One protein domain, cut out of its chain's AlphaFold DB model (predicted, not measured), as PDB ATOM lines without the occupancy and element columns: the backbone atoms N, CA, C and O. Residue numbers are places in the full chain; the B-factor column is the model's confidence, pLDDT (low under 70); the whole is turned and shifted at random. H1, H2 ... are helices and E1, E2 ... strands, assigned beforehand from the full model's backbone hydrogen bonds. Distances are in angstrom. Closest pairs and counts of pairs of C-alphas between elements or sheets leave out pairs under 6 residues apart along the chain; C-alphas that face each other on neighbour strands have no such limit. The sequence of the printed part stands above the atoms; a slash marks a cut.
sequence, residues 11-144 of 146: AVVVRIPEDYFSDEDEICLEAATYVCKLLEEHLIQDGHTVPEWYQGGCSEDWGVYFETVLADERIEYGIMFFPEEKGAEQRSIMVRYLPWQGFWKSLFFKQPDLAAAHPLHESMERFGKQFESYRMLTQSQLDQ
ATOM      1  N   ALA A  11     128.106 112.041  73.813       84.94
ATOM      2  CA  ALA A  11     128.701 112.772  74.900       84.94
ATOM      3  C   ALA A  11     129.648 111.878  75.689       84.94
ATOM      4  O   ALA A  11     129.421 110.679  75.862       84.94
ATOM      5  N   VAL A  12     130.698 112.495  76.203       88.31
ATOM      6  CA  VAL A  12     131.565 111.904  77.206       88.31
ATOM      7  C   VAL A  12     131.313 112.618  78.522       88.31
ATOM      8  O   VAL A  12     131.436 113.836  78.620       88.31
ATOM      9  N   VAL A  13     130.913 111.858  79.529       88.06
ATOM     10  CA  VAL A  13     130.768 112.342  80.900       88.06
ATOM     11  C   VAL A  13     132.031 111.955  81.644       88.06
ATOM     12  O   VAL A  13     132.372 110.774  81.695       88.06
ATOM     13  N   VAL A  14     132.730 112.938  82.196       87.12
ATOM     14  CA  VAL A  14     133.991 112.763  82.922       87.12
ATOM     15  C   VAL A  14     133.827 113.218  84.362       87.12
ATOM     16  O   VAL A  14     133.140 114.205  84.631       87.12
ATOM     17  N   ARG A  15     134.464 112.508  85.295       86.38
ATOM     18  CA  ARG A  15     134.541 112.937  86.692       86.38
ATOM     19  C   ARG A  15     135.771 113.811  86.891       86.38
ATOM     20  O   ARG A  15     136.874 113.411  86.520       86.38
ATOM     21  N   ILE A  16     135.575 114.978  87.492       84.75
ATOM     22  CA  ILE A  16     136.643 115.938  87.760       84.75
ATOM     23  C   ILE A  16     137.109 115.806  89.219       84.75
ATOM     24  O   ILE A  16     136.280 115.558  90.105       84.75
ATOM     25  N   PRO A  17     138.427 115.909  89.480       81.75
ATOM     26  CA  PRO A  17     138.955 115.928  90.838       81.75
ATOM     27  C   PRO A  17     138.350 117.058  91.690       81.75
ATOM     28  O   PRO A  17     137.987 118.117  91.183       81.75
ATOM     29  N   GLU A  18     138.208 116.806  92.991       78.31
ATOM     30  CA  GLU A  18     137.520 117.704  93.934       78.31
ATOM     31  C   GLU A  18     138.199 119.061  94.097       78.31
ATOM     32  O   GLU A  18     137.535 120.059  94.334       78.31
ATOM     33  N   ASP A  19     139.517 119.104  93.934       81.25
ATOM     34  CA  ASP A  19     140.345 120.302  94.045       81.25
ATOM     35  C   ASP A  19     140.026 121.373  92.994       81.25
ATOM     36  O   ASP A  19     140.402 122.523  93.189       81.25
ATOM     37  N   TYR A  20     139.300 121.024  91.927       76.88
ATOM     38  CA  TYR A  20     138.810 121.982  90.929       76.88
ATOM     39  C   TYR A  20     137.395 122.506  91.219       76.88
ATOM     40  O   TYR A  20     136.891 123.343  90.468       76.88
ATOM     41  N   PHE A  21     136.739 122.019  92.276       72.25
ATOM     42  CA  PHE A  21     135.449 122.520  92.746       72.25
ATOM     43  C   PHE A  21     135.679 123.399  93.972       72.25
ATOM     44  O   PHE A  21     135.801 122.913  95.095       72.25
ATOM     45  N   SER A  22     135.762 124.708  93.747       66.50
ATOM     46  CA  SER A  22     135.818 125.681  94.835       66.50
ATOM     47  C   SER A  22     134.418 125.933  95.394       66.50
ATOM     48  O   SER A  22     133.500 126.252  94.640       66.50
ATOM     49  N   ASP A  23     134.275 125.880  96.722       63.12
ATOM     50  CA  ASP A  23     133.044 126.259  97.437       63.12
ATOM     51  C   ASP A  23     132.614 127.719  97.158       63.12
ATOM     52  O   ASP A  23     131.472 128.098  97.417       63.12
ATOM     53  N   GLU A  24     133.531 128.552  96.651       64.06
ATOM     54  CA  GLU A  24     133.297 129.965  96.327       64.06
ATOM     55  C   GLU A  24     132.857 130.198  94.866       64.06
ATOM     56  O   GLU A  24     132.524 131.328  94.505       64.06
ATOM     57  N   ASP A  25     132.848 129.162  94.019       61.78
ATOM     58  CA  ASP A  25     132.534 129.262  92.591       61.78
ATOM     59  C   ASP A  25     131.118 128.733  92.300       61.78
ATOM     60  O   ASP A  25     130.908 127.537  92.097       61.78
ATOM     61  N   GLU A  26     130.136 129.644  92.258       54.50
ATOM     62  CA  GLU A  26     128.706 129.332  92.057       54.50
ATOM     63  C   GLU A  26     128.417 128.498  90.795       54.50
ATOM     64  O   GLU A  26     127.390 127.822  90.726       54.50
ATOM     65  N   ILE A  27     129.301 128.554  89.793       57.50
ATOM     66  CA  ILE A  27     129.154 127.858  88.506       57.50
ATOM     67  C   ILE A  27     130.317 126.871  88.288       57.50
ATOM     68  O   ILE A  27     130.363 126.207  87.262       57.50
ATOM     69  N   CYS A  28     131.250 126.731  89.239       70.69
ATOM     70  CA  CYS A  28     132.436 125.867  89.137       70.69
ATOM     71  C   CYS A  28     133.249 126.094  87.839       70.69
ATOM     72  O   CYS A  28     133.771 125.153  87.232       70.69
ATOM     73  N   LEU A  29     133.358 127.351  87.393       72.50
ATOM     74  CA  LEU A  29     134.112 127.787  86.213       72.50
ATOM     75  C   LEU A  29     135.551 127.254  86.182       72.50
ATOM     76  O   LEU A  29     136.089 127.021  85.095       72.50
ATOM     77  N   GLU A  30     136.173 127.038  87.341       76.75
ATOM     78  CA  GLU A  30     137.500 126.425  87.448       76.75
ATOM     79  C   GLU A  30     137.534 124.990  86.889       76.75
ATOM     80  O   GLU A  30     138.354 124.691  86.013       76.75
ATOM     81  N   ALA A  31     136.590 124.133  87.289       78.38
ATOM     82  CA  ALA A  31     136.449 122.773  86.769       78.38
ATOM     83  C   ALA A  31     136.143 122.758  85.262       78.38
ATOM     84  O   ALA A  31     136.729 121.976  84.507       78.38
ATOM     85  N   ALA A  32     135.278 123.661  84.792       77.75
ATOM     86  CA  ALA A  32     134.995 123.790  83.364       77.75
ATOM     87  C   ALA A  32     136.240 124.227  82.575       77.75
ATOM     88  O   ALA A  32     136.547 123.654  81.529       77.75
ATOM     89  N   THR A  33     136.999 125.193  83.097       79.12
ATOM     90  CA  THR A  33     138.246 125.675  82.482       79.12
ATOM     91  C   THR A  33     139.301 124.574  82.412       79.12
ATOM     92  O   THR A  33     139.998 124.463  81.402       79.12
ATOM     93  N   TYR A  34     139.415 123.746  83.454       83.81
ATOM     94  CA  TYR A  34     140.295 122.580  83.464       83.81
ATOM     95  C   TYR A  34     139.963 121.612  82.320       83.81
ATOM     96  O   TYR A  34     140.842 121.271  81.525       83.81
ATOM     97  N   VAL A  35     138.687 121.249  82.165       85.62
ATOM     98  CA  VAL A  35     138.232 120.373  81.072       85.62
ATOM     99  C   VAL A  35     138.459 121.003  79.701       85.62
ATOM    100  O   VAL A  35     138.913 120.309  78.794       85.62
ATOM    101  N   CYS A  36     138.200 122.305  79.544       83.50
ATOM    102  CA  CYS A  36     138.418 123.013  78.278       83.50
ATOM    103  C   CYS A  36     139.877 122.934  77.826       83.50
ATOM    104  O   CYS A  36     140.135 122.641  76.664       83.50
ATOM    105  N   LYS A  37     140.830 123.152  78.743       84.56
ATOM    106  CA  LYS A  37     142.264 123.082  78.429       84.56
ATOM    107  C   LYS A  37     142.688 121.681  77.991       84.56
ATOM    108  O   LYS A  37     143.378 121.544  76.988       84.56
ATOM    109  N   LEU A  38     142.238 120.646  78.700       89.00
ATOM    110  CA  LEU A  38     142.529 119.261  78.318       89.00
ATOM    111  C   LEU A  38     141.905 118.894  76.969       89.00
ATOM    112  O   LEU A  38     142.528 118.207  76.161       89.00
ATOM    113  N   LEU A  39     140.678 119.358  76.711       88.44
ATOM    114  CA  LEU A  39     140.004 119.134  75.437       88.44
ATOM    115  C   LEU A  39     140.744 119.839  74.294       88.44
ATOM    116  O   LEU A  39     140.957 119.236  73.247       88.44
ATOM    117  N   GLU A  40     141.175 121.082  74.495       87.50
ATOM    118  CA  GLU A  40     141.979 121.838  73.533       87.50
ATOM    119  C   GLU A  40     143.275 121.097  73.177       87.50
ATOM    120  O   GLU A  40     143.541 120.853  71.997       87.50
ATOM    121  N   GLU A  41     144.047 120.671  74.178       90.19
ATOM    122  CA  GLU A  41     145.280 119.905  73.970       90.19
ATOM    123  C   GLU A  41     145.023 118.593  73.214       90.19
ATOM    124  O   GLU A  41     145.751 118.268  72.272       90.19
ATOM    125  N   HIS A  42     143.968 117.862  73.586       92.19
ATOM    126  CA  HIS A  42     143.552 116.622  72.925       92.19
ATOM    127  C   HIS A  42     143.194 116.843  71.450       92.19
ATOM    128  O   HIS A  42     143.658 116.114  70.575       92.19
ATOM    129  N   LEU A  43     142.404 117.873  71.146       89.19
ATOM    130  CA  LEU A  43     141.946 118.150  69.785       89.19
ATOM    131  C   LEU A  43     143.089 118.622  68.880       89.19
ATOM    132  O   LEU A  43     143.153 118.219  67.717       89.19
ATOM    133  N   ILE A  44     144.034 119.403  69.411       89.94
ATOM    134  CA  ILE A  44     145.260 119.775  68.688       89.94
ATOM    135  C   ILE A  44     146.067 118.522  68.316       89.94
ATOM    136  O   ILE A  44     146.555 118.420  67.189       89.94
ATOM    137  N   GLN A  45     146.186 117.548  69.226       90.88
ATOM    138  CA  GLN A  45     146.882 116.282  68.957       90.88
ATOM    139  C   GLN A  45     146.183 115.441  67.880       90.88
ATOM    140  O   GLN A  45     146.861 114.809  67.068       90.88
ATOM    141  N   ASP A  46     144.852 115.483  67.826       88.88
ATOM    142  CA  ASP A  46     144.042 114.817  66.799       88.88
ATOM    143  C   ASP A  46     143.981 115.593  65.462       88.88
ATOM    144  O   ASP A  46     143.344 115.148  64.506       88.88
ATOM    145  N   GLY A  47     144.688 116.724  65.351       88.69
ATOM    146  CA  GLY A  47     144.838 117.484  64.107       88.69
ATOM    147  C   GLY A  47     143.746 118.526  63.856       88.69
ATOM    148  O   GLY A  47     143.636 119.036  62.739       88.69
ATOM    149  N   HIS A  48     142.951 118.863  64.871       88.94
ATOM    150  CA  HIS A  48     142.009 119.972  64.787       88.94
ATOM    151  C   HIS A  48     142.755 121.311  64.768       88.94
ATOM    152  O   HIS A  48     143.751 121.517  65.461       88.94
ATOM    153  N   THR A  49     142.220 122.269  64.017       86.62
ATOM    154  CA  THR A  49     142.554 123.683  64.189       86.62
ATOM    155  C   THR A  49     141.627 124.265  65.246       86.62
ATOM    156  O   THR A  49     140.426 124.420  65.006       86.62
ATOM    157  N   VAL A  50     142.190 124.572  66.413       81.69
ATOM    158  CA  VAL A  50     141.486 125.233  67.513       81.69
ATOM    159  C   VAL A  50     141.661 126.754  67.372       81.69
ATOM    160  O   VAL A  50     142.796 127.233  67.405       81.69
ATOM    161  N   PRO A  51     140.586 127.533  67.161       69.75
ATOM    162  CA  PRO A  51     140.642 128.988  67.223       69.75
ATOM    163  C   PRO A  51     140.872 129.460  68.665       69.75
ATOM    164  O   PRO A  51     140.438 128.818  69.616       69.75
ATOM    165  N   GLU A  52     141.521 130.614  68.823       64.31
ATOM    166  CA  GLU A  52     141.662 131.281  70.122       64.31
ATOM    167  C   GLU A  52     140.259 131.545  70.703       64.31
ATOM    168  O   GLU A  52     139.471 132.303  70.130       64.31
ATOM    169  N   TRP A  53     139.905 130.845  71.783       62.53
ATOM    170  CA  TRP A  53     138.562 130.891  72.358       62.53
ATOM    171  C   TRP A  53     138.433 132.027  73.375       62.53
ATOM    172  O   TRP A  53     139.374 132.378  74.089       62.53
ATOM    173  N   TYR A  54     137.235 132.603  73.465       49.66
ATOM    174  CA  TYR A  54     136.924 133.588  74.494       49.66
ATOM    175  C   TYR A  54     136.672 132.866  75.821       49.66
ATOM    176  O   TYR A  54     135.628 132.236  76.001       49.66
ATOM    177  N   GLN A  55     137.614 132.982  76.762       47.97
ATOM    178  CA  GLN A  55     137.380 132.629  78.163       47.97
ATOM    179  C   GLN A  55     136.081 133.298  78.644       47.97
ATOM    180  O   GLN A  55     135.977 134.525  78.636       47.97
ATOM    181  N   GLY A  56     135.088 132.503  79.048       43.72
ATOM    182  CA  GLY A  56     133.849 133.013  79.650       43.72
ATOM    183  C   GLY A  56     132.644 133.178  78.717       43.72
ATOM    184  O   GLY A  56     131.697 133.869  79.083       43.72
ATOM    185  N   GLY A  57     132.623 132.541  77.543       40.81
ATOM    186  CA  GLY A  57     131.409 132.421  76.724       40.81
ATOM    187  C   GLY A  57     130.376 131.462  77.330       40.81
ATOM    188  O   GLY A  57     130.143 130.391  76.779       40.81
ATOM    189  N   CYS A  58     129.785 131.825  78.469       40.84
ATOM    190  CA  CYS A  58     128.621 131.150  79.038       40.84
ATOM    191  C   CYS A  58     127.379 131.629  78.271       40.84
ATOM    192  O   CYS A  58     127.063 132.821  78.292       40.84
ATOM    193  N   SER A  59     126.682 130.735  77.563       42.91
ATOM    194  CA  SER A  59     125.267 130.993  77.283       42.91
ATOM    195  C   SER A  59     124.537 130.619  78.564       42.91
ATOM    196  O   SER A  59     124.843 129.580  79.130       42.91
ATOM    197  N   GLU A  60     123.598 131.439  79.028       37.41
ATOM    198  CA  GLU A  60     122.973 131.356  80.366       37.41
ATOM    199  C   GLU A  60     122.305 129.999  80.717       37.41
ATOM    200  O   GLU A  60     121.850 129.813  81.840       37.41
ATOM    201  N   ASP A  61     122.322 129.031  79.793       45.19
ATOM    202  CA  ASP A  61     121.817 127.667  79.941       45.19
ATOM    203  C   ASP A  61     122.907 126.556  79.831       45.19
ATOM    204  O   ASP A  61     122.618 125.403  80.152       45.19
ATOM    205  N   TRP A  62     124.143 126.841  79.372       50.94
ATOM    206  CA  TRP A  62     125.189 125.838  79.064       50.94
ATOM    207  C   TRP A  62     126.597 126.297  79.488       50.94
ATOM    208  O   TRP A  62     127.073 127.351  79.073       50.94
ATOM    209  N   GLY A  63     127.273 125.458  80.282       60.75
ATOM    210  CA  GLY A  63     128.514 125.758  81.010       60.75
ATOM    211  C   GLY A  63     129.646 126.406  80.204       60.75
ATOM    212  O   GLY A  63     130.155 127.429  80.641       60.75
ATOM    213  N   VAL A  64     130.055 125.863  79.051       67.38
ATOM    214  CA  VAL A  64     131.053 126.467  78.139       67.38
ATOM    215  C   VAL A  64     130.839 125.941  76.712       67.38
ATOM    216  O   VAL A  64     130.424 124.797  76.507       67.38
ATOM    217  N   TYR A  65     131.146 126.764  75.709       68.56
ATOM    218  CA  TYR A  65     131.041 126.439  74.288       68.56
ATOM    219  C   TYR A  65     132.401 126.530  73.569       68.56
ATOM    220  O   TYR A  65     133.155 127.474  73.807       68.56
ATOM    221  N   PHE A  66     132.712 125.572  72.687       71.38
ATOM    222  CA  PHE A  66     134.019 125.450  72.027       71.38
ATOM    223  C   PHE A  66     133.887 124.989  70.561       71.38
ATOM    224  O   PHE A  66     133.266 123.970  70.287       71.38
ATOM    225  N   GLU A  67     134.473 125.706  69.596       77.38
ATOM    226  CA  GLU A  67     134.443 125.347  68.161       77.38
ATOM    227  C   GLU A  67     135.821 124.951  67.656       77.38
ATOM    228  O   GLU A  67     136.809 125.574  68.021       77.38
ATOM    229  N   THR A  68     135.891 123.991  66.734       80.50
ATOM    230  CA  THR A  68     137.129 123.661  66.010       80.50
ATOM    231  C   THR A  68     136.874 123.389  64.536       80.50
ATOM    232  O   THR A  68     135.729 123.252  64.102       80.50
ATOM    233  N   VAL A  69     137.956 123.287  63.762       81.31
ATOM    234  CA  VAL A  69     137.918 122.822  62.372       81.31
ATOM    235  C   VAL A  69     138.753 121.552  62.222       81.31
ATOM    236  O   VAL A  69     139.925 121.549  62.594       81.31
ATOM    237  N   LEU A  70     138.188 120.504  61.625       82.88
ATOM    238  CA  LEU A  70     138.886 119.278  61.231       82.88
ATOM    239  C   LEU A  70     138.564 118.979  59.764       82.88
ATOM    240  O   LEU A  70     137.398 118.884  59.408       82.88
ATOM    241  N   ALA A  71     139.585 118.824  58.914       84.00
ATOM    242  CA  ALA A  71     139.410 118.514  57.486       84.00
ATOM    243  C   ALA A  71     138.378 119.419  56.765       84.00
ATOM    244  O   ALA A  71     137.514 118.934  56.041       84.00
ATOM    245  N   ASP A  72     138.470 120.737  56.984       78.94
ATOM    246  CA  ASP A  72     137.550 121.775  56.479       78.94
ATOM    247  C   ASP A  72     136.106 121.722  57.027       78.94
ATOM    248  O   ASP A  72     135.276 122.571  56.680       78.94
ATOM    249  N   GLU A  73     135.802 120.801  57.942       79.56
ATOM    250  CA  GLU A  73     134.524 120.721  58.647       79.56
ATOM    251  C   GLU A  73     134.603 121.435  59.998       79.56
ATOM    252  O   GLU A  73     135.538 121.244  60.774       79.56
ATOM    253  N   ARG A  74     133.604 122.270  60.295       80.44
ATOM    254  CA  ARG A  74     133.466 122.903  61.611       80.44
ATOM    255  C   ARG A  74     132.740 121.959  62.558       80.44
ATOM    256  O   ARG A  74     131.685 121.438  62.204       80.44
ATOM    257  N   ILE A  75     133.275 121.796  63.759       82.94
ATOM    258  CA  ILE A  75     132.722 120.947  64.814       82.94
ATOM    259  C   ILE A  75     132.505 121.804  66.058       82.94
ATOM    260  O   ILE A  75     133.410 122.528  66.476       82.94
ATOM    261  N   GLU A  76     131.318 121.708  66.646       81.94
ATOM    262  CA  GLU A  76     130.974 122.349  67.915       81.94
ATOM    263  C   GLU A  76     131.115 121.345  69.052       81.94
ATOM    264  O   GLU A  76     130.674 120.203  68.933       81.94
ATOM    265  N   TYR A  77     131.668 121.793  70.170       81.81
ATOM    266  CA  TYR A  77     131.757 121.076  71.427       81.81
ATOM    267  C   TYR A  77     130.994 121.862  72.492       81.81
ATOM    268  O   TYR A  77     131.246 123.043  72.731       81.81
ATOM    269  N   GLY A  78     130.035 121.198  73.131       79.69
ATOM    270  CA  GLY A  78     129.294 121.741  74.263       79.69
ATOM    271  C   GLY A  78     129.791 121.111  75.552       79.69
ATOM    272  O   GLY A  78     129.808 119.887  75.658       79.69
ATOM    273  N   ILE A  79     130.167 121.934  76.522       80.69
ATOM    274  CA  ILE A  79     130.645 121.497  77.830       80.69
ATOM    275  C   ILE A  79     129.623 121.957  78.860       80.69
ATOM    276  O   ILE A  79     129.250 123.128  78.911       80.69
ATOM    277  N   MET A  80     129.140 121.038  79.680       78.62
ATOM    278  CA  MET A  80     128.166 121.365  80.711       78.62
ATOM    279  C   MET A  80     128.383 120.528  81.952       78.62
ATOM    280  O   MET A  80     128.779 119.367  81.866       78.62
ATOM    281  N   PHE A  81     128.067 121.099  83.108       75.06
ATOM    282  CA  PHE A  81     127.979 120.296  84.312       75.06
ATOM    283  C   PHE A  81     126.852 119.291  84.160       75.06
ATOM    284  O   PHE A  81     125.746 119.616  83.725       75.06
ATOM    285  N   PHE A  82     127.162 118.058  84.511       69.88
ATOM    286  CA  PHE A  82     126.230 116.964  84.441       69.88
ATOM    287  C   PHE A  82     125.597 116.798  85.822       69.88
ATOM    288  O   PHE A  82     126.337 116.657  86.800       69.88
ATOM    289  N   PRO A  83     124.262 116.871  85.946       60.59
ATOM    290  CA  PRO A  83     123.628 116.665  87.233       60.59
ATOM    291  C   PRO A  83     123.885 115.223  87.681       60.59
ATOM    292  O   PRO A  83     123.407 114.264  87.071       60.59
ATOM    293  N   GLU A  84     124.644 115.059  88.762       57.81
ATOM    294  CA  GLU A  84     124.556 113.827  89.543       57.81
ATOM    295  C   GLU A  84     123.193 113.804  90.263       57.81
ATOM    296  O   GLU A  84     122.487 114.816  90.320       57.81
ATOM    297  N   GLU A  85     122.761 112.631  90.737       55.44
ATOM    298  CA  GLU A  85     121.464 112.445  91.405       55.44
ATOM    299  C   GLU A  85     121.162 113.565  92.419       55.44
ATOM    300  O   GLU A  85     122.069 114.112  93.044       55.44
ATOM    301  N   LYS A  86     119.882 113.912  92.635       50.41
ATOM    302  CA  LYS A  86     119.506 114.945  93.620       50.41
ATOM    303  C   LYS A  86     120.167 114.674  94.981       50.41
ATOM    304  O   LYS A  86     119.756 113.758  95.688       50.41
ATOM    305  N   GLY A  87     121.124 115.524  95.361       49.12
ATOM    306  CA  GLY A  87     121.870 115.430  96.620       49.12
ATOM    307  C   GLY A  87     123.286 114.855  96.503       49.12
ATOM    308  O   GLY A  87     123.977 114.805  97.515       49.12
ATOM    309  N   ALA A  88     123.724 114.446  95.311       57.69
ATOM    310  CA  ALA A  88     125.120 114.148  95.019       57.69
ATOM    311  C   ALA A  88     125.906 115.442  94.753       57.69
ATOM    312  O   ALA A  88     125.360 116.437  94.269       57.69
ATOM    313  N   GLU A  89     127.192 115.432  95.093       58.69
ATOM    314  CA  GLU A  89     128.091 116.542  94.787       58.69
ATOM    315  C   GLU A  89     128.329 116.594  93.277       58.69
ATOM    316  O   GLU A  89     128.663 115.589  92.652       58.69
ATOM    317  N   GLN A  90     128.138 117.764  92.672       67.06
ATOM    318  CA  GLN A  90     128.192 117.939  91.225       67.06
ATOM    319  C   GLN A  90     129.642 117.877  90.725       67.06
ATOM    320  O   GLN A  90     130.270 118.905  90.522       67.06
ATOM    321  N   ARG A  91     130.179 116.665  90.537       74.44
ATOM    322  CA  ARG A  91     131.585 116.427  90.151       74.44
ATOM    323  C   ARG A  91     131.769 115.937  88.714       74.44
ATOM    324  O   ARG A  91     132.885 115.610  88.302       74.44
ATOM    325  N   SER A  92     130.684 115.864  87.953       81.06
ATOM    326  CA  SER A  92     130.677 115.329  86.595       81.06
ATOM    327  C   SER A  92     130.485 116.441  85.564       81.06
ATOM    328  O   SER A  92     129.609 117.293  85.704       81.06
ATOM    329  N   ILE A  93     131.295 116.426  84.507       80.38
ATOM    330  CA  ILE A  93     131.190 117.342  83.366       80.38
ATOM    331  C   ILE A  93     130.942 116.518  82.107       80.38
ATOM    332  O   ILE A  93     131.631 115.538  81.838       80.38
ATOM    333  N   MET A  94     129.940 116.915  81.335       86.19
ATOM    334  CA  MET A  94     129.625 116.341  80.042       86.19
ATOM    335  C   MET A  94     130.227 117.195  78.931       86.19
ATOM    336  O   MET A  94     129.959 118.392  78.849       86.19
ATOM    337  N   VAL A  95     130.975 116.557  78.038       86.12
ATOM    338  CA  VAL A  95     131.436 117.132  76.775       86.12
ATOM    339  C   VAL A  95     130.701 116.426  75.641       86.12
ATOM    340  O   VAL A  95     130.872 115.227  75.428       86.12
ATOM    341  N   ARG A  96     129.869 117.157  74.906       84.88
ATOM    342  CA  ARG A  96     129.218 116.685  73.676       84.88
ATOM    343  C   ARG A  96     129.881 117.314  72.465       84.88
ATOM    344  O   ARG A  96     130.422 118.409  72.584       84.88
ATOM    345  N   TYR A  97     129.752 116.686  71.305       83.69
ATOM    346  CA  TYR A  97     130.152 117.306  70.047       83.69
ATOM    347  C   TYR A  97     129.093 117.133  68.962       83.69
ATOM    348  O   TYR A  97     128.361 116.147  68.952       83.69
ATOM    349  N   LEU A  98     129.028 118.079  68.031       77.69
ATOM    350  CA  LEU A  98     128.146 118.025  66.871       77.69
ATOM    351  C   LEU A  98     128.793 118.704  65.654       77.69
ATOM    352  O   LEU A  98     129.556 119.656  65.813       77.69
ATOM    353  N   PRO A  99     128.490 118.267  64.420       74.75
ATOM    354  CA  PRO A  99     128.863 119.024  63.230       74.75
ATOM    355  C   PRO A  99     128.207 120.415  63.249       74.75
ATOM    356  O   PRO A  99     126.984 120.515  63.401       74.75
ATOM    357  N   TRP A 100     128.993 121.482  63.061       70.31
ATOM    358  CA  TRP A 100     128.485 122.858  63.026       70.31
ATOM    359  C   TRP A 100     127.592 123.045  61.806       70.31
ATOM    360  O   TRP A 100     128.014 122.880  60.656       70.31
ATOM    361  N   GLN A 101     126.345 123.442  62.035       65.06
ATOM    362  CA  GLN A 101     125.391 123.659  60.942       65.06
ATOM    363  C   GLN A 101     125.198 125.135  60.605       65.06
ATOM    364  O   GLN A 101     124.666 125.463  59.543       65.06
ATOM    365  N   GLY A 102     125.698 126.042  61.441       58.91
ATOM    366  CA  GLY A 102     125.459 127.468  61.299       58.91
ATOM    367  C   GLY A 102     124.027 127.861  61.660       58.91
ATOM    368  O   GLY A 102     123.064 127.125  61.438       58.91
ATOM    369  N   PHE A 103     123.893 129.085  62.167       53.66
ATOM    370  CA  PHE A 103     122.645 129.656  62.686       53.66
ATOM    371  C   PHE A 103     121.440 129.546  61.730       53.66
ATOM    372  O   PHE A 103     120.305 129.393  62.163       53.66
ATOM    373  N   TRP A 104     121.670 129.596  60.414       49.00
ATOM    374  CA  TRP A 104     120.591 129.525  59.424       49.00
ATOM    375  C   TRP A 104     120.138 128.098  59.092       49.00
ATOM    376  O   TRP A 104     118.993 127.934  58.679       49.00
ATOM    377  N   LYS A 105     120.977 127.061  59.254       49.44
ATOM    378  CA  LYS A 105     120.541 125.675  58.998       49.44
ATOM    379  C   LYS A 105     119.864 125.049  60.217       49.44
ATOM    380  O   LYS A 105     118.930 124.280  60.017       49.44
ATOM    381  N   SER A 106     120.244 125.426  61.442       48.03
ATOM    382  CA  SER A 106     119.613 124.917  62.675       48.03
ATOM    383  C   SER A 106     118.117 125.250  62.779       48.03
ATOM    384  O   SER A 106     117.357 124.495  63.374       48.03
ATOM    385  N   LEU A 107     117.675 126.347  62.151       49.12
ATOM    386  CA  LEU A 107     116.271 126.772  62.132       49.12
ATOM    387  C   LEU A 107     115.382 125.971  61.162       49.12
ATOM    388  O   LEU A 107     114.162 125.986  61.316       49.12
ATOM    389  N   PHE A 108     115.956 125.290  60.163       47.19
ATOM    390  CA  PHE A 108     115.185 124.664  59.076       47.19
ATOM    391  C   PHE A 108     115.533 123.196  58.801       47.19
ATOM    392  O   PHE A 108     114.811 122.543  58.046       47.19
ATOM    393  N   PHE A 109     116.601 122.658  59.392       48.22
ATOM    394  CA  PHE A 109     117.060 121.294  59.144       48.22
ATOM    395  C   PHE A 109     117.205 120.506  60.445       48.22
ATOM    396  O   PHE A 109     117.746 120.996  61.433       48.22
ATOM    397  N   LYS A 110     116.719 119.257  60.426       55.97
ATOM    398  CA  LYS A 110     117.057 118.266  61.453       55.97
ATOM    399  C   LYS A 110     118.568 118.049  61.424       55.97
ATOM    400  O   LYS A 110     119.135 117.950  60.335       55.97
ATOM    401  N   GLN A 111     119.191 117.984  62.600       58.66
ATOM    402  CA  GLN A 111     120.617 117.693  62.692       58.66
ATOM    403  C   GLN A 111     120.901 116.352  61.991       58.66
ATOM    404  O   GLN A 111     120.132 115.412  62.202       58.66
ATOM    405  N   PRO A 112     121.918 116.265  61.111       58.25
ATOM    406  CA  PRO A 112     122.268 115.010  60.488       58.25
ATOM    407  C   PRO A 112     122.806 114.083  61.570       58.25
ATOM    408  O   PRO A 112     123.590 114.497  62.426       58.25
ATOM    409  N   ASP A 113     122.365 112.835  61.518       65.44
ATOM    410  CA  ASP A 113     122.826 111.806  62.435       65.44
ATOM    411  C   ASP A 113     124.334 111.589  62.279       65.44
ATOM    412  O   ASP A 113     124.870 111.613  61.163       65.44
ATOM    413  N   LEU A 114     125.026 111.324  63.386       65.62
ATOM    414  CA  LEU A 114     126.402 110.853  63.314       65.62
ATOM    415  C   LEU A 114     126.397 109.355  63.029       65.62
ATOM    416  O   LEU A 114     125.740 108.565  63.707       65.62
ATOM    417  N   ALA A 115     127.169 108.938  62.026       67.50
ATOM    418  CA  ALA A 115     127.375 107.520  61.774       67.50
ATOM    419  C   ALA A 115     127.988 106.853  63.018       67.50
ATOM    420  O   ALA A 115     128.925 107.386  63.603       67.50
ATOM    421  N   ALA A 116     127.544 105.650  63.390       67.81
ATOM    422  CA  ALA A 116     128.097 104.935  64.550       67.81
ATOM    423  C   ALA A 116     129.633 104.758  64.483       67.81
ATOM    424  O   ALA A 116     130.305 104.748  65.509       67.81
ATOM    425  N   ALA A 117     130.198 104.689  63.274       69.62
ATOM    426  CA  ALA A 117     131.637 104.600  63.019       69.62
ATOM    427  C   ALA A 117     132.321 105.966  62.786       69.62
ATOM    428  O   ALA A 117     133.373 106.022  62.148       69.62
ATOM    429  N   HIS A 118     131.722 107.077  63.230       76.38
ATOM    430  CA  HIS A 118     132.304 108.403  63.039       76.38
ATOM    431  C   HIS A 118     133.665 108.508  63.760       76.38
ATOM    432  O   HIS A 118     133.733 108.180  64.945       76.38
ATOM    433  N   PRO A 119     134.738 109.007  63.112       78.69
ATOM    434  CA  PRO A 119     136.072 109.107  63.727       78.69
ATOM    435  C   PRO A 119     136.104 109.908  65.036       78.69
ATOM    436  O   PRO A 119     136.891 109.616  65.935       78.69
ATOM    437  N   LEU A 120     135.208 110.891  65.169       82.38
ATOM    438  CA  LEU A 120     135.070 111.673  66.400       82.38
ATOM    439  C   LEU A 120     134.590 110.836  67.603       82.38
ATOM    440  O   LEU A 120     134.937 111.187  68.725       82.38
ATOM    441  N   HIS A 121     133.883 109.711  67.413       84.50
ATOM    442  CA  HIS A 121     133.537 108.821  68.532       84.50
ATOM    443  C   HIS A 121     134.799 108.254  69.184       84.50
ATOM    444  O   HIS A 121     134.939 108.292  70.405       84.50
ATOM    445  N   GLU A 122     135.733 107.762  68.368       85.69
ATOM    446  CA  GLU A 122     136.995 107.203  68.851       85.69
ATOM    447  C   GLU A 122     137.868 108.288  69.497       85.69
ATOM    448  O   GLU A 122     138.444 108.066  70.561       85.69
ATOM    449  N   SER A 123     137.919 109.479  68.892       88.81
ATOM    450  CA  SER A 123     138.605 110.644  69.465       88.81
ATOM    451  C   SER A 123     138.071 110.988  70.859       88.81
ATOM    452  O   SER A 123     138.844 111.070  71.814       88.81
ATOM    453  N   MET A 124     136.751 111.105  71.014       89.19
ATOM    454  CA  MET A 124     136.137 111.443  72.301       89.19
ATOM    455  C   MET A 124     136.277 110.334  73.340       89.19
ATOM    456  O   MET A 124     136.427 110.619  74.527       89.19
ATOM    457  N   GLU A 125     136.301 109.071  72.918       89.56
ATOM    458  CA  GLU A 125     136.615 107.966  73.820       89.56
ATOM    459  C   GLU A 125     138.063 108.056  74.331       89.56
ATOM    460  O   GLU A 125     138.314 107.834  75.517       89.56
ATOM    461  N   ARG A 126     139.029 108.410  73.468       91.88
ATOM    462  CA  ARG A 126     140.424 108.651  73.880       91.88
ATOM    463  C   ARG A 126     140.536 109.829  74.844       91.88
ATOM    464  O   ARG A 126     141.274 109.716  75.818       91.88
ATOM    465  N   PHE A 127     139.787 110.907  74.613       92.25
ATOM    466  CA  PHE A 127     139.705 112.030  75.547       92.25
ATOM    467  C   PHE A 127     139.167 111.587  76.916       92.25
ATOM    468  O   PHE A 127     139.796 111.848  77.937       92.25
ATOM    469  N   GLY A 128     138.063 110.833  76.952       90.62
ATOM    470  CA  GLY A 128     137.492 110.311  78.199       90.62
ATOM    471  C   GLY A 128     138.471 109.452  79.005       90.62
ATOM    472  O   GLY A 128     138.535 109.571  80.227       90.62
ATOM    473  N   LYS A 129     139.306 108.651  78.330       91.56
ATOM    474  CA  LYS A 129     140.341 107.807  78.959       91.56
ATOM    475  C   LYS A 129     141.443 108.588  79.684       91.56
ATOM    476  O   LYS A 129     142.232 107.965  80.390       91.56
ATOM    477  N   GLN A 130     141.518 109.910  79.518       89.00
ATOM    478  CA  GLN A 130     142.440 110.760  80.280       89.00
ATOM    479  C   GLN A 130     141.975 110.981  81.730       89.00
ATOM    480  O   GLN A 130     142.775 111.379  82.574       89.00
ATOM    481  N   PHE A 131     140.704 110.705  82.031       88.88
ATOM    482  CA  PHE A 131     140.106 110.884  83.351       88.88
ATOM    483  C   PHE A 131     140.027 109.549  84.101       88.88
ATOM    484  O   PHE A 131     139.866 108.490  83.496       88.88
ATOM    485  N   GLU A 132     140.088 109.593  85.437       84.25
ATOM    486  CA  GLU A 132     139.995 108.390  86.285       84.25
ATOM    487  C   GLU A 132     138.690 107.613  86.067       84.25
ATOM    488  O   GLU A 132     138.653 106.387  86.162       84.25
ATOM    489  N   SER A 133     137.613 108.342  85.770       84.69
ATOM    490  CA  SER A 133     136.297 107.796  85.476       84.69
ATOM    491  C   SER A 133     135.657 108.574  84.335       84.69
ATOM    492  O   SER A 133     135.538 109.800  84.406       84.69
ATOM    493  N   TYR A 134     135.180 107.849  83.320       89.31
ATOM    494  CA  TYR A 134     134.413 108.412  82.215       89.31
ATOM    495  C   TYR A 134     133.318 107.453  81.722       89.31
ATOM    496  O   TYR A 134     133.415 106.233  81.883       89.31
ATOM    497  N   ARG A 135     132.272 108.004  81.099       87.19
ATOM    498  CA  ARG A 135     131.196 107.267  80.419       87.19
ATOM    499  C   ARG A 135     130.943 107.879  79.047       87.19
ATOM    500  O   ARG A 135     130.792 109.091  78.939       87.19
ATOM    501  N   MET A 136     130.858 107.041  78.019       87.75
ATOM    502  CA  MET A 136     130.377 107.443  76.695       87.75
ATOM    503  C   MET A 136     128.875 107.187  76.628       87.75
ATOM    504  O   MET A 136     128.447 106.053  76.849       87.75
ATOM    505  N   LEU A 137     128.092 108.223  76.343       84.12
ATOM    506  CA  LEU A 137     126.635 108.163  76.265       84.12
ATOM    507  C   LEU A 137     126.167 108.743  74.936       84.12
ATOM    508  O   LEU A 137     126.582 109.830  74.542       84.12
ATOM    509  N   THR A 138     125.289 108.037  74.236       82.88
ATOM    510  CA  THR A 138     124.578 108.618  73.095       82.88
ATOM    511  C   THR A 138     123.475 109.562  73.579       82.88
ATOM    512  O   THR A 138     123.057 109.473  74.737       82.88
ATOM    513  N   GLN A 139     122.958 110.449  72.716       78.62
ATOM    514  CA  GLN A 139     121.812 111.299  73.083       78.62
ATOM    515  C   GLN A 139     120.661 110.468  73.672       78.62
ATOM    516  O   GLN A 139     120.117 110.792  74.720       78.62
ATOM    517  N   SER A 140     120.305 109.363  73.029       79.88
ATOM    518  CA  SER A 140     119.204 108.505  73.446       79.88
ATOM    519  C   SER A 140     119.383 107.899  74.832       79.88
ATOM    520  O   SER A 140     118.376 107.631  75.488       79.88
ATOM    521  N   GLN A 141     120.629 107.646  75.241       81.25
ATOM    522  CA  GLN A 141     120.971 107.176  76.584       81.25
ATOM    523  C   GLN A 141     120.882 108.318  77.597       81.25
ATOM    524  O   GLN A 141     120.303 108.130  78.661       81.25
ATOM    525  N   LEU A 142     121.367 109.513  77.242       77.44
ATOM    526  CA  LEU A 142     121.215 110.715  78.067       77.44
ATOM    527  C   LEU A 142     119.739 111.034  78.335       77.44
ATOM    528  O   LEU A 142     119.358 111.167  79.491       77.44
ATOM    529  N   ASP A 143     118.907 111.045  77.288       77.50
ATOM    530  CA  ASP A 143     117.457 111.296  77.357       77.50
ATOM    531  C   ASP A 143     116.683 110.221  78.156       77.50
ATOM    532  O   ASP A 143     115.502 110.383  78.447       77.50
ATOM    533  N   GLN A 144     117.284 109.052  78.407       77.31
ATOM    534  CA  GLN A 144     116.680 107.992  79.226       77.31
ATOM    535  C   GLN A 144     117.094 108.086  80.691       77.31
ATOM    536  O   GLN A 144     116.332 107.666  81.563       77.31
TER     537      GLN A 144
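Overview. This is residues 11 to 144 of the 146 residues of an uncharacterized protein of Gimesia sp (UniProt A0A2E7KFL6). One strongly twisted antiparallel sheet of five strands curls round the helix H3 near one edge, while the longer helix H1 packs on the same face, over E3. Residues 103 to 108, of which 103 to 106 belong to H2, stick out from the body, and the short helix H4 follows directly on the edge strand E5. The printed part has 134 residues with four named helices and five named strands, in the order E1, H1, E2, E3, E4, H2, H3, E5, H4, and its class is mixed, helices and strands. The sheet's order is E2, E3, E4, E1, E5. The whole is compact, with a radius of gyration of the C-alphas of 14.9 A and spans of 41 by 35 by 29 A.

Along the chain. E1, residues 11 to 15, begins at C-alpha 11 at (128.701, 112.772, 74.900). H1, residues 29 to 45, is 24.4 A long. E2, residues 64 to 70, is 20.0 A long, E3, residues 73 to 82, 27.4 A, and E4, residues 92 to 99, 23.7 A. H2 holds residues 103 to 106, and H3, residues 119 to 128, is 14.6 A long. E5 holds residues 134 to 138, and H4, residues 139 to 144, ends at C-alpha 144 at (116.680, 107.992, 79.226).

Arrangement. E2, E3 and E4 form a meander, each strand the antiparallel neighbour of the one before; N 66 and O 77 are 2.9 A apart, and N 78 and O 96 2.9 A. E1 is antiparallel to E4, with N 12 and O 95 2.8 A apart, and to E5, with N 13 and O 135 2.8 A apart. E4, H2 and H3, and E5 make a split strand-helix-strand unit, two strands running the same way with E1 between them, and its crossover is right-handed. H1 and H3 are on the same face, giving two layers, helices on one face of a sheet. H1 has a height over the sheet of 8.3 A and runs only just slantwise to E3, at 30.4 degrees on the local plane. The closest C-alphas of H3 and E5 are those of Gly 128 and Tyr 134, 5.4 A apart. H1 and H3 are close but not clearly touching, with the C-alphas of His 42 and Phe 127 6.5 A apart. H4 only grazes the sheet. In H1, H3 and H4 every O i to N i+4 pair is within hydrogen-bond range; H2 is too short for one.

Size, cuts and confidence. The C-alphas farthest apart, those of Asp 72 and Gly 87, are 43.6 A apart. The printed part has no cut. The links E1 to H1, H1 to E2 and H2 to H3 are long. The mean pLDDT of the printed part is 73.8, and residues 22 to 27, 51 to 65, 82 to 90 and 101 to 117 are under 70.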